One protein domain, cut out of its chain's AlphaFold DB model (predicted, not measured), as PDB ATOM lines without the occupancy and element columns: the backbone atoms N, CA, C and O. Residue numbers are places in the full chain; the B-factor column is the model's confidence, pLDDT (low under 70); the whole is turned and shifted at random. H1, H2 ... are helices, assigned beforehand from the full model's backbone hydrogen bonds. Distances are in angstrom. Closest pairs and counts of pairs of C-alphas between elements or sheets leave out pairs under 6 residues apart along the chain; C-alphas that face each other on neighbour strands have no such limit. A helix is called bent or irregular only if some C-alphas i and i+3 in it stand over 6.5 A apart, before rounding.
ATOM      1  N   SER A 236     185.809 229.688 242.121       84.69
ATOM      2  CA  SER A 236     184.500 229.956 241.509       84.69
ATOM      3  C   SER A 236     184.639 230.413 240.054       84.69
ATOM      4  O   SER A 236     183.930 229.910 239.185       84.69
ATOM      5  N   PHE A 237     185.589 231.301 239.762       84.19
ATOM      6  CA  PHE A 237     185.834 231.789 238.409       84.19
ATOM      7  C   PHE A 237     186.315 230.673 237.472       84.19
ATOM      8  O   PHE A 237     185.783 230.528 236.372       84.19
ATOM      9  N   GLU A 238     187.278 229.856 237.913       83.00
ATOM     10  CA  GLU A 238     187.815 228.737 237.126       83.00
ATOM     11  C   GLU A 238     186.723 227.712 236.774       83.00
ATOM     12  O   GLU A 238     186.580 227.307 235.619       83.00
ATOM     13  N   GLU A 239     185.880 227.347 237.742       85.75
ATOM     14  CA  GLU A 239     184.759 226.441 237.493       85.75
ATOM     15  C   GLU A 239     183.740 227.024 236.508       85.75
ATOM     16  O   GLU A 239     183.261 226.311 235.625       85.75
ATOM     17  N   LEU A 240     183.414 228.314 236.625       87.12
ATOM     18  CA  LEU A 240     182.453 228.968 235.736       87.12
ATOM     19  C   LEU A 240     183.001 229.130 234.311       87.12
ATOM     20  O   LEU A 240     182.253 229.000 233.341       87.12
ATOM     21  N   PHE A 241     184.308 229.349 234.174       84.44
ATOM     22  CA  PHE A 241     184.991 229.348 232.883       84.44
ATOM     23  C   PHE A 241     184.853 227.985 232.182       84.44
ATOM     24  O   PHE A 241     184.508 227.918 231.001       84.44
ATOM     25  N   ASN A 242     185.008 226.884 232.925       80.69
ATOM     26  CA  ASN A 242     184.827 225.527 232.396       80.69
ATOM     27  C   ASN A 242     183.377 225.244 231.962       80.69
ATOM     28  O   ASN A 242     183.139 224.559 230.961       80.69
ATOM     29  N   VAL A 243     182.394 225.806 232.676       86.75
ATOM     30  CA  VAL A 243     180.979 225.764 232.269       86.75
ATOM     31  C   VAL A 243     180.779 226.475 230.930       86.75
ATOM     32  O   VAL A 243     180.147 225.914 230.035       86.75
ATOM     33  N   GLN A 244     181.303 227.698 230.788       83.88
ATOM     34  CA  GLN A 244     181.206 228.476 229.550       83.88
ATOM     35  C   GLN A 244     181.846 227.724 228.379       83.88
ATOM     36  O   GLN A 244     181.210 227.577 227.339       83.88
ATOM     37  N   SER A 245     183.039 227.155 228.579       75.69
ATOM     38  CA  SER A 245     183.701 226.329 227.563       75.69
ATOM     39  C   SER A 245     182.818 225.157 227.123       75.69
ATOM     40  O   SER A 245     182.635 224.932 225.928       75.69
ATOM     41  N   SER A 246     182.191 224.443 228.064       78.81
ATOM     42  CA  SER A 246     181.276 223.338 227.733       78.81
ATOM     43  C   SER A 246     180.082 223.811 226.891       78.81
ATOM     44  O   SER A 246     179.684 223.137 225.940       78.81
ATOM     45  N   PHE A 247     179.531 224.989 227.209       83.50
ATOM     46  CA  PHE A 247     178.430 225.594 226.457       83.50
ATOM     47  C   PHE A 247     178.836 225.968 225.029       83.50
ATOM     48  O   PHE A 247     178.124 225.621 224.085       83.50
ATOM     49  N   ASP A 248     179.979 226.632 224.860       76.00
ATOM     50  CA  ASP A 248     180.472 227.073 223.551       76.00
ATOM     51  C   ASP A 248     180.825 225.888 222.638       76.00
ATOM     52  O   ASP A 248     180.680 225.969 221.419       76.00
ATOM     53  N   HIS A 249     181.205 224.750 223.226       73.38
ATOM     54  CA  HIS A 249     181.444 223.491 222.520       73.38
ATOM     55  C   HIS A 249     180.171 222.702 222.173       73.38
ATOM     56  O   HIS A 249     180.259 221.649 221.540       73.38
ATOM     57  N   GLY A 250     178.993 223.192 222.565       78.88
ATOM     58  CA  GLY A 250     177.713 222.546 222.281       78.88
ATOM     59  C   GLY A 250     177.361 221.378 223.206       78.88
ATOM     60  O   GLY A 250     176.331 220.740 222.989       78.88
ATOM     61  N   ASP A 251     178.149 221.107 224.254       84.56
ATOM     62  CA  ASP A 251     177.794 220.129 225.291       84.56
ATOM     63  C   ASP A 251     176.881 220.786 226.337       84.56
ATOM     64  O   ASP A 251     177.253 221.095 227.475       84.56
ATOM     65  N   PHE A 252     175.649 221.060 225.908       87.75
ATOM     66  CA  PHE A 252     174.674 221.786 226.712       87.75
ATOM     67  C   PHE A 252     174.264 221.017 227.976       87.75
ATOM     68  O   PHE A 252     173.971 221.645 228.995       87.75
ATOM     69  N   ALA A 253     174.289 219.680 227.945       85.94
ATOM     70  CA  ALA A 253     173.952 218.836 229.088       85.94
ATOM     71  C   ALA A 253     175.050 218.861 230.164       85.94
ATOM     72  O   ALA A 253     174.748 218.978 231.359       85.94
ATOM     73  N   ALA A 254     176.330 218.790 229.773       86.69
ATOM     74  CA  ALA A 254     177.436 218.968 230.711       86.69
ATOM     75  C   ALA A 254     177.459 220.390 231.280       86.69
ATOM     76  O   ALA A 254     177.534 220.547 232.498       86.69
ATOM     77  N   ALA A 255     177.299 221.410 230.432       87.56
ATOM     78  CA  ALA A 255     177.233 222.801 230.870       87.56
ATOM     79  C   ALA A 255     176.092 223.030 231.879       87.56
ATOM     80  O   ALA A 255     176.306 223.658 232.916       87.56
ATOM     81  N   TYR A 256     174.907 222.457 231.632       91.62
ATOM     82  CA  TYR A 256     173.762 222.554 232.541       91.62
ATOM     83  C   TYR A 256     174.044 221.925 233.918       91.62
ATOM     84  O   TYR A 256     173.792 222.547 234.952       91.62
ATOM     85  N   ARG A 257     174.611 220.711 233.961       90.69
ATOM     86  CA  ARG A 257     174.960 220.049 235.233       90.69
ATOM     87  C   ARG A 257     176.050 220.805 235.991       90.69
ATOM     88  O   ARG A 257     175.948 220.997 237.203       90.69
ATOM     89  N   SER A 258     177.077 221.257 235.280       90.69
ATOM     90  CA  SER A 258     178.211 221.964 235.873       90.69
ATOM     91  C   SER A 258     177.799 223.326 236.435       90.69
ATOM     92  O   SER A 258     178.171 223.643 237.563       90.69
ATOM     93  N   VAL A 259     176.961 224.097 235.727       93.56
ATOM     94  CA  VAL A 259     176.461 225.386 236.241       93.56
ATOM     95  C   VAL A 259     175.502 225.211 237.415       93.56
ATOM     96  O   VAL A 259     175.472 226.032 238.328       93.56
ATOM     97  N   GLU A 260     174.730 224.123 237.440       92.38
ATOM     98  CA  GLU A 260     173.869 223.802 238.574       92.38
ATOM     99  C   GLU A 260     174.677 223.471 239.831       92.38
ATOM    100  O   GLU A 260     174.369 223.977 240.912       92.38
ATOM    101  N   ASN A 261     175.739 222.679 239.694       91.31
ATOM    102  CA  ASN A 261     176.659 222.389 240.792       91.31
ATOM    103  C   ASN A 261     177.458 223.621 241.227       91.31
ATOM    104  O   ASN A 261     177.800 223.745 242.403       91.31
ATOM    105  N   TRP A 262     177.753 224.527 240.296       94.19
ATOM    106  CA  TRP A 262     178.382 225.804 240.602       94.19
ATOM    107  C   TRP A 262     177.465 226.686 241.453       94.19
ATOM    108  O   TRP A 262     177.867 227.124 242.528       94.19
ATOM    109  N   LEU A 263     176.205 226.871 241.039       92.75
ATOM    110  CA  LEU A 263     175.227 227.669 241.789       92.75
ATOM    111  C   LEU A 263     175.014 227.105 243.201       92.75
ATOM    112  O   LEU A 263     175.093 227.853 244.167       92.75
ATOM    113  N   LYS A 264     174.879 225.781 243.356       91.56
ATOM    114  CA  LYS A 264     174.754 225.146 244.684       91.56
ATOM    115  C   LYS A 264     175.905 225.480 245.640       91.56
ATOM    116  O   LYS A 264     175.688 225.515 246.846       91.56
ATOM    117  N   ARG A 265     177.118 225.675 245.118       90.25
ATOM    118  CA  ARG A 265     178.324 225.915 245.924       90.25
ATOM    119  C   ARG A 265     178.616 227.395 246.141       90.25
ATOM    120  O   ARG A 265     179.111 227.750 247.205       90.25
ATOM    121  N   HIS A 266     178.297 228.243 245.164       92.00
ATOM    122  CA  HIS A 266     178.795 229.621 245.120       92.00
ATOM    123  C   HIS A 266     177.706 230.704 245.056       92.00
ATOM    124  O   HIS A 266     178.036 231.873 245.228       92.00
ATOM    125  N   GLU A 267     176.419 230.373 244.862       91.00
ATOM    126  CA  GLU A 267     175.336 231.357 244.619       91.00
ATOM    127  C   GLU A 267     175.225 232.448 245.699       91.00
ATOM    128  O   GLU A 267     174.896 233.585 245.370       91.00
ATOM    129  N   GLN A 268     175.530 232.137 246.965       87.56
ATOM    130  CA  GLN A 268     175.432 233.099 248.074       87.56
ATOM    131  C   GLN A 268     176.619 234.072 248.169       87.56
ATOM    132  O   GLN A 268     176.456 235.164 248.704       87.56
ATOM    133  N   ASN A 269     177.795 233.688 247.663       86.06
ATOM    134  CA  ASN A 269     179.059 234.387 247.937       86.06
ATOM    135  C   ASN A 269     179.804 234.838 246.668       86.06
ATOM    136  O   ASN A 269     180.823 235.521 246.770       86.06
ATOM    137  N   ALA A 270     179.331 234.459 245.479       85.44
ATOM    138  CA  ALA A 270     179.976 234.821 244.225       85.44
ATOM    139  C   ALA A 270     179.760 236.305 243.857       85.44
ATOM    140  O   ALA A 270     178.689 236.864 244.111       85.44
ATOM    141  N   PRO A 271     180.731 236.946 243.180       87.62
ATOM    142  CA  PRO A 271     180.557 238.285 242.622       87.62
ATOM    143  C   PRO A 271     179.353 238.381 241.673       87.62
ATOM    144  O   PRO A 271     179.088 237.463 240.895       87.62
ATOM    145  N   MET A 272     178.675 239.536 241.644       87.94
ATOM    146  CA  MET A 272     177.470 239.744 240.815       87.94
ATOM    147  C   MET A 272     177.686 239.446 239.324       87.94
ATOM    148  O   MET A 272     176.779 238.927 238.678       87.94
ATOM    149  N   LYS A 273     178.884 239.712 238.779       83.38
ATOM    150  CA  LYS A 273     179.244 239.365 237.391       83.38
ATOM    151  C   LYS A 273     179.274 237.847 237.157       83.38
ATOM    152  O   LYS A 273     178.708 237.375 236.175       83.38
ATOM    153  N   GLU A 274     179.884 237.082 238.065       88.00
ATOM    154  CA  GLU A 274     179.915 235.612 237.993       88.00
ATOM    155  C   GLU A 274     178.507 235.035 238.157       88.00
ATOM    156  O   GLU A 274     178.091 234.162 237.398       88.00
ATOM    157  N   LEU A 275     177.723 235.593 239.081       90.81
ATOM    158  CA  LEU A 275     176.346 235.176 239.309       90.81
ATOM    159  C   LEU A 275     175.439 235.456 238.094       90.81
ATOM    160  O   LEU A 275     174.663 234.590 237.683       90.81
ATOM    161  N   ALA A 276     175.568 236.636 237.474       91.56
ATOM    162  CA  ALA A 276     174.863 236.987 236.240       91.56
ATOM    163  C   ALA A 276     175.168 235.983 235.126       91.56
ATOM    164  O   ALA A 276     174.254 235.489 234.457       91.56
ATOM    165  N   LYS A 277     176.454 235.657 234.965       90.06
ATOM    166  CA  LYS A 277     176.959 234.737 233.951       90.06
ATOM    167  C   LYS A 277     176.505 233.298 234.203       90.06
ATOM    168  O   LYS A 277     176.098 232.622 233.263       90.06
ATOM    169  N   ALA A 278     176.467 232.852 235.459       92.19
ATOM    170  CA  ALA A 278     175.935 231.543 235.831       92.19
ATOM    171  C   ALA A 278     174.439 231.410 235.499       92.19
ATOM    172  O   ALA A 278     174.026 230.427 234.880       92.19
ATOM    173  N   TYR A 279     173.617 232.416 235.822       95.25
ATOM    174  CA  TYR A 279     172.204 232.411 235.421       95.25
ATOM    175  C   TYR A 279     172.015 232.489 233.908       95.25
ATOM    176  O   TYR A 279     171.133 231.817 233.374       95.25
ATOM    177  N   GLN A 280     172.849 233.267 233.214       94.00
ATOM    178  CA  GLN A 280     172.858 233.320 231.755       94.00
ATOM    179  C   GLN A 280     173.135 231.936 231.166       94.00
ATOM    180  O   GLN A 280     172.344 231.442 230.368       94.00
ATOM    181  N   LEU A 281     174.217 231.284 231.593       92.25
ATOM    182  CA  LEU A 281     174.613 229.963 231.113       92.25
ATOM    183  C   LEU A 281     173.556 228.904 231.418       92.25
ATOM    184  O   LEU A 281     173.181 228.150 230.518       92.25
ATOM    185  N   LYS A 282     172.996 228.885 232.634       93.81
ATOM    186  CA  LYS A 282     171.901 227.962 232.985       93.81
ATOM    187  C   LYS A 282     170.638 228.232 232.164       93.81
ATOM    188  O   LYS A 282     169.989 227.299 231.707       93.81
ATOM    189  N   GLY A 283     170.294 229.500 231.944       93.31
ATOM    190  CA  GLY A 283     169.131 229.888 231.148       93.31
ATOM    191  C   GLY A 283     169.270 229.517 229.670       93.31
ATOM    192  O   GLY A 283     168.354 228.931 229.091       93.31
ATOM    193  N   LEU A 284     170.425 229.812 229.066       91.81
ATOM    194  CA  LEU A 284     170.714 229.523 227.660       91.81
ATOM    195  C   LEU A 284     170.821 228.021 227.387       91.81
ATOM    196  O   LEU A 284     170.217 227.553 226.421       91.81
ATOM    197  N   THR A 285     171.549 227.269 228.225       91.50
ATOM    198  CA  THR A 285     171.630 225.796 228.123       91.50
ATOM    199  C   THR A 285     170.239 225.186 228.172       91.50
ATOM    200  O   THR A 285     169.872 224.437 227.272       91.50
ATOM    201  N   LEU A 286     169.421 225.585 229.147       91.31
ATOM    202  CA  LEU A 286     168.066 225.071 229.306       91.31
ATOM    203  C   LEU A 286     167.174 225.392 228.095       91.31
ATOM    204  O   LEU A 286     166.452 224.522 227.614       91.31
ATOM    205  N   CYS A 287     167.269 226.607 227.542       89.88
ATOM    206  CA  CYS A 287     166.551 226.966 226.316       89.88
ATOM    207  C   CYS A 287     167.007 226.138 225.105       89.88
ATOM    208  O   CYS A 287     166.178 225.771 224.272       89.88
ATOM    209  N   LYS A 288     168.312 225.861 224.977       88.62
ATOM    210  CA  LYS A 288     168.875 225.063 223.878       88.62
ATOM    211  C   LYS A 288     168.449 223.598 223.975       88.62
ATOM    212  O   LYS A 288     167.910 223.093 222.995       88.62
ATOM    213  N   LEU A 289     168.593 222.982 225.151       88.75
ATOM    214  CA  LEU A 289     168.170 221.605 225.448       88.75
ATOM    215  C   LEU A 289     166.663 221.402 225.219       88.75
ATOM    216  O   LEU A 289     166.232 220.414 224.627       88.75
ATOM    217  N   ALA A 290     165.847 222.376 225.632       88.12
ATOM    218  CA  ALA A 290     164.406 222.328 225.410       88.12
ATOM    219  C   ALA A 290     164.041 222.437 223.919       88.12
ATOM    220  O   ALA A 290     163.156 221.724 223.446       88.12
ATOM    221  N   LYS A 291     164.731 223.302 223.158       84.88
ATOM    222  CA  LYS A 291     164.523 223.440 221.705       84.88
ATOM    223  C   LYS A 291     164.984 222.205 220.924       84.88
ATOM    224  O   LYS A 291     164.339 221.862 219.938       84.88
ATOM    225  N   SER A 292     166.046 221.522 221.360       83.56
ATOM    226  CA  SER A 292     166.502 220.258 220.763       83.56
ATOM    227  C   SER A 292     165.663 219.041 221.172       83.56
ATOM    228  O   SER A 292     165.941 217.943 220.694       83.56
ATOM    229  N   LYS A 293     164.624 219.225 222.006       81.75
ATOM    230  CA  LYS A 293     163.776 218.153 222.560       81.75
ATOM    231  C   LYS A 293     164.597 217.062 223.254       81.75
ATOM    232  O   LYS A 293     164.311 215.874 223.116       81.75
ATOM    233  N   GLU A 294     165.644 217.461 223.973       82.62
ATOM    234  CA  GLU A 294     166.444 216.513 224.737       82.62
ATOM    235  C   GLU A 294     165.630 215.942 225.903       82.62
ATOM    236  O   GLU A 294     164.922 216.673 226.603       82.62
ATOM    237  N   ARG A 295     165.731 214.623 226.101       79.94
ATOM    238  CA  ARG A 295     164.904 213.879 227.053       79.94
ATOM    239  C   ARG A 295     165.070 214.424 228.474       79.94
ATOM    240  O   ARG A 295     166.165 214.371 229.029       79.94
ATOM    241  N   GLY A 296     163.975 214.882 229.080       78.88
ATOM    242  CA  GLY A 296     163.944 215.464 230.427       78.88
ATOM    243  C   GLY A 296     163.999 216.996 230.463       78.88
ATOM    244  O   GLY A 296     163.879 217.577 231.541       78.88
ATOM    245  N   PHE A 297     164.144 217.656 229.311       85.75
ATOM    246  CA  PHE A 297     164.175 219.117 229.186       85.75
ATOM    247  C   PHE A 297     163.034 219.671 228.319       85.75
ATOM    248  O   PHE A 297     162.972 220.877 228.059       85.75
ATOM    249  N   GLU A 298     162.099 218.823 227.891       84.31
ATOM    250  CA  GLU A 298     160.953 219.233 227.089       84.31
ATOM    251  C   GLU A 298     160.101 220.276 227.835       84.31
ATOM    252  O   GLU A 298     159.814 220.156 229.027       84.31
ATOM    253  N   GLY A 299     159.716 221.350 227.140       81.31
ATOM    254  CA  GLY A 299     158.905 222.430 227.720       81.31
ATOM    255  C   GLY A 299     159.648 223.376 228.678       81.31
ATOM    256  O   GLY A 299     159.045 224.313 229.195       81.31
ATOM    257  N   GLN A 300     160.958 223.209 228.887       87.31
ATOM    258  CA  GLN A 300     161.722 224.007 229.860       87.31
ATOM    259  C   GLN A 300     162.146 225.404 229.365       87.31
ATOM    260  O   GLN A 300     162.797 226.143 230.108       87.31
ATOM    261  N   VAL A 301     161.751 225.819 228.153       86.25
ATOM    262  CA  VAL A 301     162.076 227.156 227.609       86.25
ATOM    263  C   VAL A 301     161.641 228.259 228.578       86.25
ATOM    264  O   VAL A 301     162.439 229.137 228.893       86.25
ATOM    265  N   GLY A 302     160.430 228.178 229.143       86.56
ATOM    266  CA  GLY A 302     159.928 229.181 230.091       86.56
ATOM    267  C   GLY A 302     160.778 229.312 231.361       86.56
ATOM    268  O   GLY A 302     160.993 230.418 231.859       86.56
ATOM    269  N   ASN A 303     161.331 228.205 231.862       89.25
ATOM    270  CA  ASN A 303     162.249 228.223 233.004       89.25
ATOM    271  C   ASN A 303     163.626 228.780 232.617       89.25
ATOM    272  O   ASN A 303     164.225 229.521 233.398       89.25
ATOM    273  N   GLY A 304     164.086 228.517 231.392       91.38
ATOM    274  CA  GLY A 304     165.291 229.140 230.846       91.38
ATOM    275  C   GLY A 304     165.156 230.662 230.755       91.38
ATOM    276  O   GLY A 304     166.023 231.394 231.232       91.38
ATOM    277  N   ILE A 305     164.018 231.154 230.259       91.69
ATOM    278  CA  ILE A 305     163.702 232.589 230.193       91.69
ATOM    279  C   ILE A 305     163.654 233.229 231.589       91.69
ATOM    280  O   ILE A 305     164.188 234.324 231.777       91.69
ATOM    281  N   LYS A 306     163.081 232.554 232.599       92.88
ATOM    282  CA  LYS A 306     163.106 233.037 233.996       92.88
ATOM    283  C   LYS A 306     164.535 233.213 234.516       92.88
ATOM    284  O   LYS A 306     164.820 234.215 235.166       92.88
ATOM    285  N   LEU A 307     165.436 232.282 234.204       93.75
ATOM    286  CA  LEU A 307     166.848 232.377 234.587       93.75
ATOM    287  C   LEU A 307     167.567 233.519 233.861       93.75
ATOM    288  O   LEU A 307     168.337 234.238 234.488       93.75
ATOM    289  N   LEU A 308     167.261 233.772 232.587       93.56
ATOM    290  CA  LEU A 308     167.788 234.940 231.868       93.56
ATOM    291  C   LEU A 308     167.297 236.263 232.472       93.56
ATOM    292  O   LEU A 308     168.075 237.203 232.618       93.56
ATOM    293  N   LYS A 309     166.039 236.334 232.923       92.00
ATOM    294  CA  LYS A 309     165.542 237.488 233.694       92.00
ATOM    295  C   LYS A 309     166.234 237.607 235.058       92.00
ATOM    296  O   LYS A 309     166.543 238.719 235.478       92.00
ATOM    297  N   LYS A 310     166.543 236.481 235.715       92.12
ATOM    298  CA  LYS A 310     167.344 236.459 236.953       92.12
ATOM    299  C   LYS A 310     168.769 236.973 236.701       92.12
ATOM    300  O   LYS A 310     169.268 237.755 237.501       92.12
ATOM    301  N   SER A 311     169.375 236.636 235.560       93.06
ATOM    302  CA  SER A 311     170.650 237.213 235.111       93.06
ATOM    303  C   SER A 311     170.562 238.736 234.988       93.06
ATOM    304  O   SER A 311     171.416 239.432 235.515       93.06
ATOM    305  N   ILE A 312     169.493 239.277 234.393       92.38
ATOM    306  CA  ILE A 312     169.283 240.736 234.309       92.38
ATOM    307  C   ILE A 312     169.155 241.376 235.695       92.38
ATOM    308  O   ILE A 312     169.723 242.440 235.933       92.38
ATOM    309  N   SER A 313     168.450 240.726 236.625       90.94
ATOM    310  CA  SER A 313     168.220 241.269 237.971       90.94
ATOM    311  C   SER A 313     169.490 241.453 238.813       90.94
ATOM    312  O   SER A 313     169.451 242.183 239.796       90.94
ATOM    313  N   THR A 314     170.622 240.854 238.422       88.88
ATOM    314  CA  THR A 314     171.917 241.080 239.092       88.88
ATOM    315  C   THR A 314     172.556 242.426 238.731       88.88
ATOM    316  O   THR A 314     173.557 242.805 239.334       88.88
ATOM    317  N   GLY A 315     172.035 243.130 237.717       86.88
ATOM    318  CA  GLY A 315     172.610 244.373 237.194       86.88
ATOM    319  C   GLY A 315     173.867 244.187 236.335       86.88
ATOM    320  O   GLY A 315     174.439 245.174 235.884       86.88
ATOM    321  N   ALA A 316     174.294 242.945 236.084       86.44
ATOM    322  CA  ALA A 316     175.540 242.627 235.379       86.44
ATOM    323  C   ALA A 316     175.354 241.668 234.184       86.44
ATOM    324  O   ALA A 316     176.305 241.007 233.770       86.44
ATOM    325  N   ALA A 317     174.138 241.564 233.636       88.69
ATOM    326  CA  ALA A 317     173.859 240.734 232.462       88.69
ATOM    327  C   ALA A 317     174.533 241.262 231.189       88.69
ATOM    328  O   ALA A 317     174.562 242.468 230.940       88.69
ATOM    329  N   GLU A 318     175.001 240.342 230.346       87.06
ATOM    330  CA  GLU A 318     175.621 240.673 229.064       87.06
ATOM    331  C   GLU A 318     174.594 241.177 228.028       87.06
ATOM    332  O   GLU A 318     173.443 240.720 228.029       87.06
ATOM    333  N   PRO A 319     175.006 242.030 227.067       88.50
ATOM    334  CA  PRO A 319     174.120 242.558 226.021       88.50
ATOM    335  C   PRO A 319     173.390 241.472 225.218       88.50
ATOM    336  O   PRO A 319     172.234 241.637 224.823       88.50
ATOM    337  N   TYR A 320     174.039 240.319 225.032       87.44
ATOM    338  CA  TYR A 320     173.459 239.159 224.355       87.44
ATOM    339  C   TYR A 320     172.196 238.619 225.048       87.44
ATOM    340  O   TYR A 320     171.293 238.137 224.367       87.44
ATOM    341  N   VAL A 321     172.082 238.724 226.379       91.50
ATOM    342  CA  VAL A 321     170.888 238.276 227.120       91.50
ATOM    343  C   VAL A 321     169.665 239.093 226.705       91.50
ATOM    344  O   VAL A 321     168.606 238.530 226.428       91.50
ATOM    345  N   TYR A 322     169.826 240.413 226.595       93.38
ATOM    346  CA  TYR A 322     168.776 241.318 226.128       93.38
ATOM    347  C   TYR A 322     168.388 241.013 224.677       93.38
ATOM    348  O   TYR A 322     167.204 240.901 224.372       93.38
ATOM    349  N   TRP A 323     169.366 240.781 223.797       92.50
ATOM    350  CA  TRP A 323     169.101 240.374 222.412       92.50
ATOM    351  C   TRP A 323     168.343 239.043 222.312       92.50
ATOM    352  O   TRP A 323     167.388 238.928 221.543       92.50
ATOM    353  N   PHE A 324     168.728 238.041 223.106       90.31
ATOM    354  CA  PHE A 324     168.054 236.744 223.127       90.31
ATOM    355  C   PHE A 324     166.594 236.875 223.580       90.31
ATOM    356  O   PHE A 324     165.704 236.278 222.975       90.31
ATOM    357  N   LEU A 325     166.334 237.678 224.618       91.00
ATOM    358  CA  LEU A 325     164.976 237.948 225.092       91.00
ATOM    359  C   LEU A 325     164.155 238.750 224.079       91.00
ATOM    360  O   LEU A 325     162.979 238.449 223.903       91.00
ATOM    361  N   TYR A 326     164.761 239.711 223.375       91.69
ATOM    362  CA  TYR A 326     164.112 240.383 222.248       91.69
ATOM    363  C   TYR A 326     163.660 239.365 221.194       91.69
ATOM    364  O   TYR A 326     162.476 239.319 220.887       91.69
ATOM    365  N   LYS A 327     164.552 238.487 220.716       89.25
ATOM    366  CA  LYS A 327     164.189 237.467 219.715       89.25
ATOM    367  C   LYS A 327     163.156 236.457 220.211       89.25
ATOM    368  O   LYS A 327     162.401 235.933 219.406       89.25
ATOM    369  N   HIS A 328     163.095 236.191 221.514       87.81
ATOM    370  CA  HIS A 328     162.043 235.355 222.089       87.81
ATOM    371  C   HIS A 328     160.666 236.033 222.070       87.81
ATOM    372  O   HIS A 328     159.684 235.379 221.749       87.81
ATOM    373  N   TYR A 329     160.598 237.324 222.408       87.56
ATOM    374  CA  TYR A 329     159.339 238.070 222.509       87.56
ATOM    375  C   TYR A 329     158.911 238.764 221.207       87.56
ATOM    376  O   TYR A 329     157.793 239.274 221.133       87.56
ATOM    377  N   GLU A 330     159.783 238.813 220.196       82.81
ATOM    378  CA  GLU A 330     159.509 239.420 218.889       82.81
ATOM    379  C   GLU A 330     158.311 238.755 218.194       82.81
ATOM    380  O   GLU A 330     157.457 239.456 217.656       82.81
ATOM    381  N   GLU A 331     158.204 237.425 218.278       67.38
ATOM    382  CA  GLU A 331     157.092 236.649 217.703       67.38
ATOM    383  C   GLU A 331     155.740 236.954 218.376       67.38
ATOM    384  O   GLU A 331     154.691 236.795 217.758       67.38
ATOM    385  N   GLU A 332     155.754 237.452 219.617       66.88
ATOM    386  CA  GLU A 332     154.556 237.790 220.399       66.88
ATOM    387  C   GLU A 332     154.129 239.265 220.241       66.88
ATOM    388  O   GLU A 332     153.152 239.693 220.854       66.88
ATOM    389  N   GLY A 333     154.855 240.069 219.447       62.59
ATOM    390  CA  GLY A 333     154.492 241.462 219.137       62.59
ATOM    391  C   GLY A 333     154.456 242.414 220.342       62.59
ATOM    392  O   GLY A 333     153.780 243.441 220.300       62.59
ATOM    393  N   SER A 334     155.149 242.082 221.434       70.00
ATOM    394  CA  SER A 334     154.997 242.774 222.721       70.00
ATOM    395  C   SER A 334     155.875 244.031 222.865       70.00
ATOM    396  O   SER A 334     157.028 244.060 222.428       70.00
ATOM    397  N   GLU A 335     155.399 245.044 223.603       80.56
ATOM    398  CA  GLU A 335     156.217 246.197 224.055       80.56
ATOM    399  C   GLU A 335     157.484 245.758 224.816       80.56
ATOM    400  O   GLU A 335     158.519 246.433 224.819       80.56
ATOM    401  N   THR A 336     157.422 244.574 225.429       83.62
ATOM    402  CA  THR A 336     158.536 243.946 226.140       83.62
ATOM    403  C   THR A 336     159.708 243.634 225.200       83.62
ATOM    404  O   THR A 336     160.861 243.851 225.578       83.62
ATOM    405  N   ALA A 337     159.443 243.198 223.963       86.69
ATOM    406  CA  ALA A 337     160.481 242.928 222.966       86.69
ATOM    407  C   ALA A 337     161.255 244.207 222.603       86.69
ATOM    408  O   ALA A 337     162.489 244.219 222.610       86.69
ATOM    409  N   VAL A 338     160.531 245.308 222.375       87.06
ATOM    410  CA  VAL A 338     161.112 246.624 222.055       87.06
ATOM    411  C   VAL A 338     161.998 247.122 223.197       87.06
ATOM    412  O   VAL A 338     163.107 247.598 222.953       87.06
ATOM    413  N   LYS A 339     161.565 246.965 224.454       89.69
ATOM    414  CA  LYS A 339     162.364 247.353 225.627       89.69
ATOM    415  C   LYS A 339     163.709 246.620 225.682       89.69
ATOM    416  O   LYS A 339     164.742 247.239 225.956       89.69
ATOM    417  N   TYR A 340     163.716 245.318 225.402       92.56
ATOM    418  CA  TYR A 340     164.950 244.536 225.358       92.56
ATOM    419  C   TYR A 340     165.848 244.926 224.177       92.56
ATOM    420  O   TYR A 340     167.055 245.083 224.376       92.56
ATOM    421  N   LEU A 341     165.277 245.177 222.992       91.88
ATOM    422  CA  LEU A 341     166.031 245.659 221.830       91.88
ATOM    423  C   LEU A 341     166.706 247.010 222.112       91.88
ATOM    424  O   LEU A 341     167.905 247.150 221.881       91.88
ATOM    425  N   LYS A 342     165.971 247.972 222.686       91.38
ATOM    426  CA  LYS A 342     166.503 249.292 223.073       91.38
ATOM    427  C   LYS A 342     167.629 249.185 224.092       91.38
ATOM    428  O   LYS A 342     168.629 249.888 223.988       91.38
ATOM    429  N   THR A 343     167.506 248.268 225.048       92.50
ATOM    430  CA  THR A 343     168.557 248.046 226.049       92.50
ATOM    431  C   THR A 343     169.821 247.459 225.409       92.50
ATOM    432  O   THR A 343     170.921 247.944 225.668       92.50
ATOM    433  N   ALA A 344     169.679 246.476 224.513       92.25
ATOM    434  CA  ALA A 344     170.807 245.919 223.762       92.25
ATOM    435  C   ALA A 344     171.459 246.961 222.826       92.25
ATOM    436  O   ALA A 344     172.684 247.011 222.706       92.25
ATOM    437  N   PHE A 345     170.652 247.829 222.208       93.25
ATOM    438  CA  PHE A 345     171.106 248.954 221.386       93.25
ATOM    439  C   PHE A 345     171.898 249.984 222.204       93.25
ATOM    440  O   PHE A 345     173.005 250.370 221.819       93.25
ATOM    441  N   ALA A 346     171.389 250.375 223.377       91.88
ATOM    442  CA  ALA A 346     172.075 251.294 224.283       91.88
ATOM    443  C   ALA A 346     173.461 250.756 224.681       91.88
ATOM    444  O   ALA A 346     174.447 251.500 224.646       91.88
ATOM    445  N   GLN A 347     173.545 249.444 224.929       90.50
ATOM    446  CA  GLN A 347     174.776 248.703 225.224       90.50
ATOM    447  C   GLN A 347     175.660 248.420 223.995       90.50
ATOM    448  O   GLN A 347     176.659 247.716 224.114       90.50
ATOM    449  N   LYS A 348     175.338 248.992 222.826       91.81
ATOM    450  CA  LYS A 348     176.137 248.906 221.593       91.81
ATOM    451  C   LYS A 348     176.320 247.467 221.091       91.81
ATOM    452  O   LYS A 348     177.361 247.131 220.537       91.81
ATOM    453  N   TYR A 349     175.321 246.604 221.273       92.38
ATOM    454  CA  TYR A 349     175.372 245.248 220.729       92.38
ATOM    455  C   TYR A 349     175.141 245.271 219.211       92.38
ATOM    456  O   TYR A 349     174.077 245.699 218.764       92.38
ATOM    457  N   ALA A 350     176.104 244.795 218.414       89.06
ATOM    458  CA  ALA A 350     176.094 244.951 216.953       89.06
ATOM    459  C   ALA A 350     174.787 244.492 216.285       89.06
ATOM    460  O   ALA A 350     174.210 245.228 215.489       89.06
ATOM    461  N   LYS A 351     174.259 243.320 216.666       92.25
ATOM    462  CA  LYS A 351     173.006 242.787 216.095       92.25
ATOM    463  C   LYS A 351     171.797 243.669 216.423       92.25
ATOM    464  O   LYS A 351     170.938 243.851 215.568       92.25
ATOM    465  N   ALA A 352     171.770 244.280 217.610       93.12
ATOM    466  CA  ALA A 352     170.727 245.230 217.991       93.12
ATOM    467  C   ALA A 352     170.849 246.560 217.232       93.12
ATOM    468  O   ALA A 352     169.838 247.095 216.791       93.12
ATOM    469  N   VAL A 353     172.071 247.067 217.029       93.81
ATOM    470  CA  VAL A 353     172.331 248.273 216.219       93.81
ATOM    471  C   VAL A 353     171.874 248.078 214.777       93.81
ATOM    472  O   VAL A 353     171.156 248.919 214.241       93.81
ATOM    473  N   VAL A 354     172.231 246.943 214.176       91.88
ATOM    474  CA  VAL A 354     171.807 246.573 212.822       91.88
ATOM    475  C   VAL A 354     170.281 246.483 212.722       91.88
ATOM    476  O   VAL A 354     169.699 247.044 211.797       91.88
ATOM    477  N   GLU A 355     169.625 245.807 213.668       92.00
ATOM    478  CA  GLU A 355     168.164 245.667 213.694       92.00
ATOM    479  C   GLU A 355     167.465 247.029 213.833       92.00
ATOM    480  O   GLU A 355     166.596 247.351 213.027       92.00
ATOM    481  N   VAL A 356     167.888 247.879 214.778       92.12
ATOM    482  CA  VAL A 356     167.325 249.231 214.958       92.12
ATOM    483  C   VAL A 356     167.487 250.073 213.691       92.12
ATOM    484  O   VAL A 356     166.525 250.701 213.252       92.12
ATOM    485  N   ALA A 357     168.655 250.043 213.048       90.25
ATOM    486  CA  ALA A 357     168.884 250.758 211.795       90.25
ATOM    487  C   ALA A 357     167.957 250.276 210.661       90.25
ATOM    488  O   ALA A 357     167.405 251.094 209.925       90.25
ATOM    489  N   PHE A 358     167.734 248.962 210.538       87.06
ATOM    490  CA  PHE A 358     166.784 248.410 209.566       87.06
ATOM    491  C   PHE A 358     165.339 248.809 209.864       87.06
ATOM    492  O   PHE A 358     164.606 249.184 208.950       87.06
ATOM    493  N   LEU A 359     164.915 248.732 211.126       87.50
ATOM    494  CA  LEU A 359     163.580 249.158 211.541       87.50
ATOM    495  C   LEU A 359     163.367 250.657 211.261       87.50
ATOM    496  O   LEU A 359     162.262 251.042 210.879       87.50
ATOM    497  N   TYR A 360     164.418 251.474 211.399       88.06
ATOM    498  CA  TYR A 360     164.372 252.921 211.188       88.06
ATOM    499  C   TYR A 360     164.250 253.258 209.701       88.06
ATOM    500  O   TYR A 360     163.393 254.045 209.308       88.06
ATOM    501  N   LEU A 361     165.055 252.609 208.850       83.50
ATOM    502  CA  LEU A 361     164.969 252.753 207.392       83.50
ATOM    503  C   LEU A 361     163.612 252.298 206.828       83.50
ATOM    504  O   LEU A 361     163.184 252.831 205.811       83.50
ATOM    505  N   ASN A 362     162.939 251.356 207.498       81.69
ATOM    506  CA  ASN A 362     161.611 250.849 207.136       81.69
ATOM    507  C   ASN A 362     160.449 251.564 207.862       81.69
ATOM    508  O   ASN A 362     159.325 251.067 207.836       81.69
ATOM    509  N   GLU A 363     160.712 252.677 208.554       79.81
ATOM    510  CA  GLU A 363     159.705 253.541 209.199       79.81
ATOM    511  C   GLU A 363     158.773 252.848 210.220       79.81
ATOM    512  O   GLU A 363     157.633 253.269 210.448       79.81
ATOM    513  N   LYS A 364     159.244 251.795 210.905       76.00
ATOM    514  CA  LYS A 364     158.431 251.088 211.912       76.00
ATOM    515  C   LYS A 364     158.257 251.901 213.206       76.00
ATOM    516  O   LYS A 364     159.184 252.521 213.717       76.00
ATOM    517  N   THR A 365     157.052 251.859 213.783       63.88
ATOM    518  CA  THR A 365     156.595 252.766 214.858       63.88
ATOM    519  C   THR A 365     157.255 252.574 216.230       63.88
ATOM    520  O   THR A 365     157.294 253.527 217.001       63.88
ATOM    521  N   GLY A 366     157.809 251.396 216.539       69.25
ATOM    522  CA  GLY A 366     158.309 251.052 217.883       69.25
ATOM    523  C   GLY A 366     159.660 251.657 218.305       69.25
ATOM    524  O   GLY A 366     160.058 251.492 219.456       69.25
ATOM    525  N   ILE A 367     160.372 252.339 217.403       80.31
ATOM    526  CA  ILE A 367     161.720 252.896 217.657       80.31
ATOM    527  C   ILE A 367     161.871 254.361 217.213       80.31
ATOM    528  O   ILE A 367     162.984 254.847 217.042       80.31
ATOM    529  N   LYS A 368     160.751 255.069 217.002       74.19
ATOM    530  CA  LYS A 368     160.737 256.473 216.546       74.19
ATOM    531  C   LYS A 368     161.404 257.452 217.520       74.19
ATOM    532  O   LYS A 368     161.696 258.577 217.139       74.19
ATOM    533  N   ASP A 369     161.611 257.035 218.761       83.88
ATOM    534  CA  ASP A 369     162.299 257.789 219.807       83.88
ATOM    535  C   ASP A 369     163.832 257.752 219.695       83.88
ATOM    536  O   ASP A 369     164.492 258.537 220.367       83.88
ATOM    537  N   ILE A 370     164.402 256.879 218.857       88.25
ATOM    538  CA  ILE A 370     165.846 256.831 218.594       88.25
ATOM    539  C   ILE A 370     166.158 257.726 217.391       88.25
ATOM    540  O   ILE A 370     165.576 257.555 216.316       88.25
ATOM    541  N   SER A 371     167.079 258.678 217.561       89.31
ATOM    542  CA  SER A 371     167.431 259.626 216.498       89.31
ATOM    543  C   SER A 371     168.331 258.996 215.429       89.31
ATOM    544  O   SER A 371     169.039 258.012 215.663       89.31
ATOM    545  N   TYR A 372     168.328 259.597 214.241       87.56
ATOM    546  CA  TYR A 372     169.210 259.216 213.139       87.56
ATOM    547  C   TYR A 372     170.696 259.291 213.534       87.56
ATOM    548  O   TYR A 372     171.469 258.365 213.274       87.56
ATOM    549  N   GLU A 373     171.082 260.370 214.214       91.12
ATOM    550  CA  GLU A 373     172.445 260.633 214.679       91.12
ATOM    551  C   GLU A 373     172.889 259.585 215.701       91.12
ATOM    552  O   GLU A 373     174.035 259.133 215.671       91.12
ATOM    553  N   GLU A 374     171.978 259.152 216.577       93.25
ATOM    554  CA  GLU A 374     172.267 258.105 217.551       93.25
ATOM    555  C   GLU A 374     172.549 256.765 216.861       93.25
ATOM    556  O   GLU A 374     173.520 256.084 217.201       93.25
ATOM    557  N   ILE A 375     171.754 256.396 215.851       93.06
ATOM    558  CA  ILE A 375     171.961 255.163 215.079       93.06
ATOM    559  C   ILE A 375     173.319 255.192 214.375       93.06
ATOM    560  O   ILE A 375     174.082 254.228 214.484       93.06
ATOM    561  N   LEU A 376     173.651 256.296 213.699       91.50
ATOM    562  CA  LEU A 376     174.948 256.444 213.041       91.50
ATOM    563  C   LEU A 376     176.111 256.380 214.030       91.50
ATOM    564  O   LEU A 376     177.066 255.648 213.786       91.50
ATOM    565  N   ALA A 377     176.025 257.067 215.172       93.31
ATOM    566  CA  ALA A 377     177.078 257.034 216.184       93.31
ATOM    567  C   ALA A 377     177.341 255.606 216.698       93.31
ATOM    568  O   ALA A 377     178.486 255.220 216.952       93.31
ATOM    569  N   LYS A 378     176.290 254.785 216.827       94.75
ATOM    570  CA  LYS A 378     176.427 253.371 217.206       94.75
ATOM    571  C   LYS A 378     177.007 252.530 216.068       94.75
ATOM    572  O   LYS A 378     177.845 251.676 216.347       94.75
ATOM    573  N   ILE A 379     176.626 252.778 214.813       94.69
ATOM    574  CA  ILE A 379     177.232 252.137 213.633       94.69
ATOM    575  C   ILE A 379     178.739 252.441 213.571       94.69
ATOM    576  O   ILE A 379     179.538 251.508 213.466       94.69
ATOM    577  N   GLU A 380     179.143 253.703 213.740       92.38
ATOM    578  CA  GLU A 380     180.554 254.118 213.771       92.38
ATOM    579  C   GLU A 380     181.323 253.485 214.928       92.38
ATOM    580  O   GLU A 380     182.478 253.083 214.783       92.38
ATOM    581  N   HIS A 381     180.679 253.324 216.083       91.25
ATOM    582  CA  HIS A 381     181.288 252.607 217.192       91.25
ATOM    583  C   HIS A 381     181.583 251.142 216.837       91.25
ATOM    584  O   HIS A 381     182.664 250.649 217.143       91.25
ATOM    585  N   ILE A 382     180.649 250.438 216.187       89.44
ATOM    586  CA  ILE A 382     180.873 249.045 215.763       89.44
ATOM    587  C   ILE A 382     181.989 248.966 214.717       89.44
ATOM    588  O   ILE A 382     182.843 248.087 214.803       89.44
ATOM    589  N   ILE A 383     182.010 249.898 213.759       88.06
ATOM    590  CA  ILE A 383     183.030 249.950 212.705       88.06
ATOM    591  C   ILE A 383     184.425 250.241 213.286       88.06
ATOM    592  O   ILE A 383     185.382 249.553 212.939       88.06
ATOM    593  N   SER A 384     184.546 251.206 214.204       84.00
ATOM    594  CA  SER A 384     185.819 251.549 214.866       84.00
ATOM    595  C   SER A 384     186.336 250.455 215.807       84.00
ATOM    596  O   SER A 384     187.531 250.411 216.092       84.00
ATOM    597  N   HIS A 385     185.463 249.544 216.247       80.31
ATOM    598  CA  HIS A 385     185.798 248.395 217.092       80.31
ATOM    599  C   HIS A 385     185.618 247.073 216.335       80.31
ATOM    600  O   HIS A 385     185.070 246.104 216.869       80.31
ATOM    601  N   GLU A 386     186.063 247.014 215.076       74.88
ATOM    602  CA  GLU A 386     185.858 245.833 214.232       74.88
ATOM    603  C   GLU A 386     186.464 244.541 214.810       74.88
ATOM    604  O   GLU A 386     185.898 243.469 214.633       74.88
ATOM    605  N   SER A 387     187.556 244.616 215.576       64.31
ATOM    606  CA  SER A 387     188.175 243.443 216.211       64.31
ATOM    607  C   SER A 387     187.312 242.789 217.298       64.31
ATOM    608  O   SER A 387     187.548 241.637 217.655       64.31
ATOM    609  N   ALA A 388     186.316 243.506 217.820       66.38
ATOM    610  CA  ALA A 388     185.419 243.029 218.869       66.38
ATOM    611  C   ALA A 388     184.082 242.481 218.329       66.38
ATOM    612  O   ALA A 388     183.223 242.099 219.122       66.38
ATOM    613  N   ASN A 389     183.874 242.464 217.006       74.19
ATOM    614  CA  ASN A 389     182.582 242.156 216.388       74.19
ATOM    615  C   ASN A 389     182.697 241.119 215.259       74.19
ATOM    616  O   ASN A 389     183.734 240.972 214.617       74.19
ATOM    617  N   GLU A 390     181.599 240.408 214.981       75.81
ATOM    618  CA  GLU A 390     181.529 239.464 213.858       75.81
ATOM    619  C   GLU A 390     181.694 240.207 212.515       75.81
ATOM    620  O   GLU A 390     181.034 241.221 212.265       75.81
ATOM    621  N   THR A 391     182.523 239.679 211.602       74.75
ATOM    622  CA  THR A 391     182.765 240.278 210.269       74.75
ATOM    623  C   THR A 391     181.469 240.520 209.493       74.75
ATOM    624  O   THR A 391     181.326 241.539 208.818       74.75
ATOM    625  N   THR A 392     180.500 239.616 209.640       79.44
ATOM    626  CA  THR A 392     179.170 239.711 209.032       79.44
ATOM    627  C   THR A 392     178.368 240.902 209.540       79.44
ATOM    628  O   THR A 392     177.653 241.531 208.762       79.44
ATOM    629  N   ASP A 393     178.475 241.241 210.824       85.56
ATOM    630  CA  ASP A 393     177.751 242.375 211.398       85.56
ATOM    631  C   ASP A 393     178.417 243.700 211.015       85.56
ATOM    632  O   ASP A 393     177.725 244.655 210.671       85.56
ATOM    633  N   ILE A 394     179.750 243.729 210.921       87.50
ATOM    634  CA  ILE A 394     180.489 244.880 210.381       87.50
ATOM    635  C   ILE A 394     180.107 245.130 208.916       87.50
ATOM    636  O   ILE A 394     179.830 246.267 208.535       87.50
ATOM    637  N   GLY A 395     180.025 244.078 208.093       83.88
ATOM    638  CA  GLY A 395     179.555 244.183 206.709       83.88
ATOM    639  C   GLY A 395     178.124 244.729 206.597       83.88
ATOM    640  O   GLY A 395     177.814 245.471 205.663       83.88
ATOM    641  N   LYS A 396     177.238 244.426 207.555       91.00
ATOM    642  CA  LYS A 396     175.894 245.033 207.636       91.00
ATOM    643  C   LYS A 396     175.943 246.498 208.067       91.00
ATOM    644  O   LYS A 396     175.215 247.296 207.487       91.00
ATOM    645  N   CYS A 397     176.804 246.864 209.015       92.94
ATOM    646  CA  CYS A 397     177.004 248.253 209.436       92.94
ATOM    647  C   CYS A 397     177.475 249.146 208.276       92.94
ATOM    648  O   CYS A 397     176.875 250.194 208.051       92.94
ATOM    649  N   TYR A 398     178.461 248.705 207.484       94.06
ATOM    650  CA  TYR A 398     178.887 249.428 206.274       94.06
ATOM    651  C   TYR A 398     177.752 249.558 205.247       94.06
ATOM    652  O   TYR A 398     177.518 250.639 204.718       94.06
ATOM    653  N   TYR A 399     176.982 248.490 205.009       92.25
ATOM    654  CA  TYR A 399     175.822 248.552 204.112       92.25
ATOM    655  C   TYR A 399     174.768 249.567 204.579       92.25
ATOM    656  O   TYR A 399     174.266 250.357 203.783       92.25
ATOM    657  N   LEU A 400     174.449 249.573 205.875       92.44
ATOM    658  CA  LEU A 400     173.491 250.506 206.468       92.44
ATOM    659  C   LEU A 400     173.996 251.951 206.411       92.44
ATOM    660  O   LEU A 400     173.229 252.841 206.055       92.44
ATOM    661  N   ARG A 401     175.287 252.184 206.672       93.44
ATOM    662  CA  ARG A 401     175.922 253.494 206.479       93.44
ATOM    663  C   ARG A 401     175.803 253.964 205.027       93.44
ATOM    664  O   ARG A 401     175.414 255.104 204.800       93.44
ATOM    665  N   GLY A 402     176.032 253.075 204.056       89.38
ATOM    666  CA  GLY A 402     175.824 253.371 202.634       89.38
ATOM    667  C   GLY A 402     174.369 253.719 202.295       89.38
ATOM    668  O   GLY A 402     174.111 254.678 201.569       89.38
ATOM    669  N   LYS A 403     173.392 253.012 202.881       89.38
ATOM    670  CA  LYS A 403     171.962 253.353 202.747       89.38
ATOM    671  C   LYS A 403     171.622 254.722 203.324       89.38
ATOM    672  O   LYS A 403     170.853 255.457 202.708       89.38
ATOM    673  N   PHE A 404     172.181 255.062 204.480       89.56
ATOM    674  CA  PHE A 404     171.987 256.373 205.088       89.56
ATOM    675  C   PHE A 404     172.639 257.494 204.270       89.56
ATOM    676  O   PHE A 404     171.990 258.512 204.054       89.56
ATOM    677  N   ALA A 405     173.854 257.291 203.748       86.56
ATOM    678  CA  ALA A 405     174.515 258.241 202.848       86.56
ATOM    679  C   ALA A 405     173.668 258.514 201.594       86.56
ATOM    680  O   ALA A 405     173.374 259.666 201.280       86.56
ATOM    681  N   ARG A 406     173.150 257.454 200.955       83.25
ATOM    682  CA  ARG A 406     172.249 257.584 199.800       83.25
ATOM    683  C   ARG A 406     170.946 258.307 200.145       83.25
ATOM    684  O   ARG A 406     170.501 259.144 199.367       83.25
ATOM    685  N   LYS A 407     170.332 258.022 201.302       81.44
ATOM    686  CA  LYS A 407     169.115 258.726 201.759       81.44
ATOM    687  C   LYS A 407     169.353 260.235 201.934       81.44
ATOM    688  O   LYS A 407     168.418 261.007 201.751       81.44
ATOM    689  N   ASN A 408     170.591 260.639 202.213       82.69
ATOM    690  CA  ASN A 408     171.008 262.039 202.329       82.69
ATOM    691  C   ASN A 408     171.554 262.643 201.019       82.69
ATOM    692  O   ASN A 408     172.002 263.786 201.029       82.69
ATOM    693  N   GLY A 409     171.533 261.904 199.904       81.50
ATOM    694  CA  GLY A 409     171.995 262.383 198.597       81.50
ATOM    695  C   GLY A 409     173.499 262.240 198.322       81.50
ATOM    696  O   GLY A 409     173.958 262.711 197.286       81.50
ATOM    697  N   ASP A 410     174.270 261.576 199.189       85.50
ATOM    698  CA  ASP A 410     175.705 261.334 198.976       85.50
ATOM    699  C   ASP A 410     175.946 259.970 198.308       85.50
ATOM    700  O   ASP A 410     176.193 258.948 198.957       85.50
ATOM    701  N   GLU A 411     175.831 259.941 196.978       79.75
ATOM    702  CA  GLU A 411     175.966 258.710 196.188       79.75
ATOM    703  C   GLU A 411     177.418 258.194 196.126       79.75
ATOM    704  O   GLU A 411     177.634 256.990 195.971       79.75
ATOM    705  N   SER A 412     178.414 259.073 196.294       81.69
ATOM    706  CA  SER A 412     179.838 258.707 196.303       81.69
ATOM    707  C   SER A 412     180.205 257.953 197.582       81.69
ATOM    708  O   SER A 412     180.765 256.852 197.532       81.69
ATOM    709  N   GLU A 413     179.829 258.493 198.744       85.88
ATOM    710  CA  GLU A 413     180.038 257.816 200.025       85.88
ATOM    711  C   GLU A 413     179.196 256.532 200.105       85.88
ATOM    712  O   GLU A 413     179.670 255.511 200.613       85.88
ATOM    713  N   ALA A 414     177.980 256.527 199.544       82.19
ATOM    714  CA  ALA A 414     177.161 255.321 199.458       82.19
ATOM    715  C   ALA A 414     177.868 254.197 198.684       82.19
ATOM    716  O   ALA A 414     177.990 253.081 199.198       82.19
ATOM    717  N   GLN A 415     178.393 254.502 197.492       81.38
ATOM    718  CA  GLN A 415     179.122 253.561 196.640       81.38
ATOM    719  C   GLN A 415     180.315 252.932 197.376       81.38
ATOM    720  O   GLN A 415     180.407 251.706 197.485       81.38
ATOM    721  N   LYS A 416     181.174 253.766 197.974       90.38
ATOM    722  CA  LYS A 416     182.346 253.320 198.739       90.38
ATOM    723  C   LYS A 416     181.967 252.379 199.886       90.38
ATOM    724  O   LYS A 416     182.616 251.356 200.113       90.38
ATOM    725  N   ASN A 417     180.898 252.703 200.614       90.94
ATOM    726  CA  ASN A 417     180.410 251.874 201.713       90.94
ATOM    727  C   ASN A 417     179.838 250.532 201.220       90.94
ATOM    728  O   ASN A 417     180.068 249.507 201.869       90.94
ATOM    729  N   PHE A 418     179.164 250.492 200.064       84.31
ATOM    730  CA  PHE A 418     178.705 249.233 199.465       84.31
ATOM    731  C   PHE A 418     179.862 248.338 199.020       84.31
ATOM    732  O   PHE A 418     179.825 247.136 199.280       84.31
ATOM    733  N   GLU A 419     180.926 248.894 198.448       83.31
ATOM    734  CA  GLU A 419     182.122 248.128 198.071       83.31
ATOM    735  C   GLU A 419     182.835 247.521 199.284       83.31
ATOM    736  O   GLU A 419     183.287 246.371 199.250       83.31
ATOM    737  N   ILE A 420     182.941 248.270 200.386       86.19
ATOM    738  CA  ILE A 420     183.507 247.755 201.641       86.19
ATOM    739  C   ILE A 420     182.598 246.667 202.227       86.19
ATOM    740  O   ILE A 420     183.083 245.609 202.638       86.19
ATOM    741  N   ALA A 421     181.281 246.891 202.234       82.75
ATOM    742  CA  ALA A 421     180.305 245.923 202.721       82.75
ATOM    743  C   ALA A 421     180.332 244.616 201.912       82.75
ATOM    744  O   ALA A 421     180.346 243.537 202.505       82.75
ATOM    745  N   ALA A 422     180.396 244.697 200.580       69.88
ATOM    746  CA  ALA A 422     180.484 243.542 199.689       69.88
ATOM    747  C   ALA A 422     181.770 242.737 199.940       69.88
ATOM    748  O   ALA A 422     181.709 241.518 200.108       69.88
ATOM    749  N   ARG A 423     182.921 243.410 200.097       78.75
ATOM    750  CA  ARG A 423     184.196 242.765 200.476       78.75
ATOM    751  C   ARG A 423     184.145 242.075 201.841       78.75
ATOM    752  O   ARG A 423     184.839 241.084 202.050       78.75
ATOM    753  N   LYS A 424     183.310 242.569 202.760       78.25
ATOM    754  CA  LYS A 424     183.040 241.951 204.072       78.25
ATOM    755  C   LYS A 424     181.878 240.938 204.042       78.25
ATOM    756  O   LYS A 424     181.412 240.525 205.102       78.25
ATOM    757  N   GLY A 425     181.433 240.504 202.857       68.12
ATOM    758  CA  GLY A 425     180.457 239.422 202.673       68.12
ATOM    759  C   GLY A 425     178.985 239.847 202.712       68.12
ATOM    760  O   GLY A 425     178.119 239.013 202.971       68.12
ATOM    761  N   ASN A 426     178.670 241.131 202.503       80.62
ATOM    762  CA  ASN A 426     177.283 241.597 202.436       80.62
ATOM    763  C   ASN A 426     176.687 241.418 201.027       80.62
ATOM    764  O   ASN A 426     176.979 242.187 200.110       80.62
ATOM    765  N   GLU A 427     175.787 240.445 200.881       71.50
ATOM    766  CA  GLU A 427     175.139 240.128 199.598       71.50
ATOM    767  C   GLU A 427     174.250 241.251 199.048       71.50
ATOM    768  O   GLU A 427     174.221 241.477 197.841       71.50
ATOM    769  N   ARG A 428     173.551 242.005 199.907       74.44
ATOM    770  CA  ARG A 428     172.697 243.113 199.440       74.44
ATOM    771  C   ARG A 428     173.530 244.244 198.846       74.44
ATOM    772  O   ARG A 428     173.139 244.821 197.839       74.44
ATOM    773  N   ALA A 429     174.692 244.525 199.433       73.75
ATOM    774  CA  ALA A 429     175.637 245.489 198.880       73.75
ATOM    775  C   ALA A 429     176.151 245.044 197.500       73.75
ATOM    776  O   ALA A 429     176.135 245.832 196.561       73.75
ATOM    777  N   LYS A 430     176.524 243.763 197.355       68.00
ATOM    778  CA  LYS A 430     176.948 243.179 196.071       68.00
ATOM    779  C   LYS A 430     175.859 243.295 194.997       68.00
ATOM    780  O   LYS A 430     176.151 243.675 193.869       68.00
ATOM    781  N   GLN A 431     174.605 243.004 195.345       69.62
ATOM    782  CA  GLN A 431     173.469 243.126 194.425       69.62
ATOM    783  C   GLN A 431     173.242 244.569 193.951       69.62
ATOM    784  O   GLN A 431     172.953 244.775 192.775       69.62
ATOM    785  N   GLU A 432     173.396 245.559 194.834       69.88
ATOM    786  CA  GLU A 432     173.241 246.976 194.475       69.88
ATOM    787  C   GLU A 432     174.340 247.467 193.527       69.88
ATOM    788  O   GLU A 432     174.039 248.202 192.585       69.88
ATOM    789  N   LEU A 433     175.583 247.020 193.727       65.06
ATOM    790  CA  LEU A 433     176.697 247.315 192.821       65.06
ATOM    791  C   LEU A 433     176.441 246.726 191.424       65.06
ATOM    792  O   LEU A 433     176.430 247.465 190.442       65.06
ATOM    793  N   ILE A 434     176.084 245.437 191.354       60.16
ATOM    794  CA  ILE A 434     175.775 244.740 190.093       60.16
ATOM    795  C   ILE A 434     174.576 245.373 189.376       60.16
ATOM    796  O   ILE A 434     174.547 245.453 188.150       60.16
ATOM    797  N   GLN A 435     173.543 245.804 190.107       62.78
ATOM    798  CA  GLN A 435     172.389 246.469 189.500       62.78
ATOM    799  C   GLN A 435     172.799 247.782 188.825       62.78
ATOM    800  O   GLN A 435     172.330 248.063 187.724       62.78
ATOM    801  N   LYS A 436     173.669 248.569 189.463       59.84
ATOM    802  CA  LYS A 436     174.159 249.841 188.923       59.84
ATOM    803  C   LYS A 436     175.048 249.628 187.699       59.84
ATOM    804  O   LYS A 436     174.824 250.292 186.694       59.84
ATOM    805  N   GLU A 437     175.960 248.659 187.748       54.16
ATOM    806  CA  GLU A 437     176.774 248.229 186.597       54.16
ATOM    807  C   GLU A 437     175.884 247.786 185.432       54.16
ATOM    808  O   GLU A 437     176.014 248.287 184.321       54.16
ATOM    809  N   ARG A 438     174.868 246.952 185.699       51.16
ATOM    810  CA  ARG A 438     173.883 246.541 184.687       51.16
ATOM    811  C   ARG A 438     173.131 247.715 184.088       51.16
ATOM    812  O   ARG A 438     172.865 247.687 182.896       51.16
ATOM    813  N   VAL A 439     172.722 248.699 184.885       48.12
ATOM    814  CA  VAL A 439     172.011 249.879 184.374       48.12
ATOM    815  C   VAL A 439     172.950 250.747 183.542       48.12
ATOM    816  O   VAL A 439     172.555 251.132 182.452       48.12
ATOM    817  N   ALA A 440     174.188 250.976 183.985       46.59
ATOM    818  CA  ALA A 440     175.182 251.746 183.240       46.59
ATOM    819  C   ALA A 440     175.564 251.078 181.906       46.59
ATOM    820  O   ALA A 440     175.563 251.729 180.865       46.59
ATOM    821  N   GLU A 441     175.806 249.765 181.906       42.12
ATOM    822  CA  GLU A 441     176.135 249.006 180.694       42.12
ATOM    823  C   GLU A 441     174.925 248.842 179.758       42.12
ATOM    824  O   GLU A 441     175.055 248.834 178.527       42.12
ATOM    825  N   ARG A 442     173.704 248.737 180.307       41.81
ATOM    826  CA  ARG A 442     172.476 248.595 179.503       41.81
ATOM    827  C   ARG A 442     171.937 249.921 178.997       41.81
ATOM    828  O   ARG A 442     171.398 249.933 177.892       41.81
ATOM    829  N   GLY A 443     172.114 251.011 179.728       39.03
ATOM    830  CA  GLY A 443     171.545 252.299 179.382       39.03
ATOM    831  C   GLY A 443     172.351 253.452 179.942       39.03
ATOM    832  O   GLY A 443     172.148 253.818 181.086       39.03
TER     833      GLY A 443
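This is residues 236 to 443 of the 1025 residues of an uncharacterized protein of Anaeromassilibacillus sp. An172 (UniProt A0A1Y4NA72). Eleven helices are stacked one after another in chain order along a rod, most of them folding back on the one before. H1, H2 and H3 make an up-and-down bundle towards one end, H4, H5 and H6 continue the stack, and H7, H8 and H9 make a second such bundle, followed by H10 and H11; residues 437 to 443 stick out at the far end. The printed part has 208 residues with named helices H1 to H11 and no named strand, and its class is all helix. It is only just loose, close to compact, with a radius of gyration of the C-alphas of 20.5 A and spans of 70 by 33 by 31 A.

H1, residues 236 to 248, begins with C-alpha 236 at (184.500, 229.956, 241.509). H2 is residues 252 to 266, and H3, the longest helix, residues 272 to 291, 28.3 A. H4 is residues 301 to 313. H5, residues 319 to 332, is only just irregular: C-alphas 328 and 331 are 6.7 A apart. H6 is residues 335 to 346, H7 residues 350 to 361, with C-alpha 350 at (176.094, 244.951, 216.953), and H8 residues 372 to 384. H9 is residues 391 to 407, 24.5 A, and H10 residues 411 to 423. H11, residues 427 to 442, 22.0 A, ends with C-alpha 442 at (172.476, 248.595, 179.503).

H1 and H2 are a hairpin, closest at the C-alphas of Val 243 and Ala 255, 5.0 A. H1 touches H3 at a shallow tilt of 27 degrees, the same way, with C-alphas 244 and 281 closest at 6.9 A. H3 and H4 are a hairpin at 14 degrees; the C-alphas of Gly 283 and Gly 304 are closest, 3.9 A. H5 touches H4 with residues 321 to 325 alone, C-alphas 308 and 321 being closest at 6.6 A. H6 and H7 touch at a steep tilt of 64 degrees, closest at C-alphas 345 and 352, 5.1 A. H8 and H9 are a hairpin, closest at C-alphas 379 and 397, 5.7 A. H9 and H10 are another, with C-alphas 402 and 414 closest at 4.0 A. H11 touches H10 with residues 428 to 433 alone, C-alphas 418 and 429 being closest at 4.9 A. H1 and H11 are apart. Every O i to N i+4 pair is within hydrogen-bond range in H1 to H4 and H6 to H11; in H5 it is 8 of 10.

The C-alphas of Arg 265 and Gly 443 are the two farthest apart, 71.9 A. The printed part has no cut, and no link is long. Its mean pLDDT is 84.1; residues 430 to 443 are among those under 70.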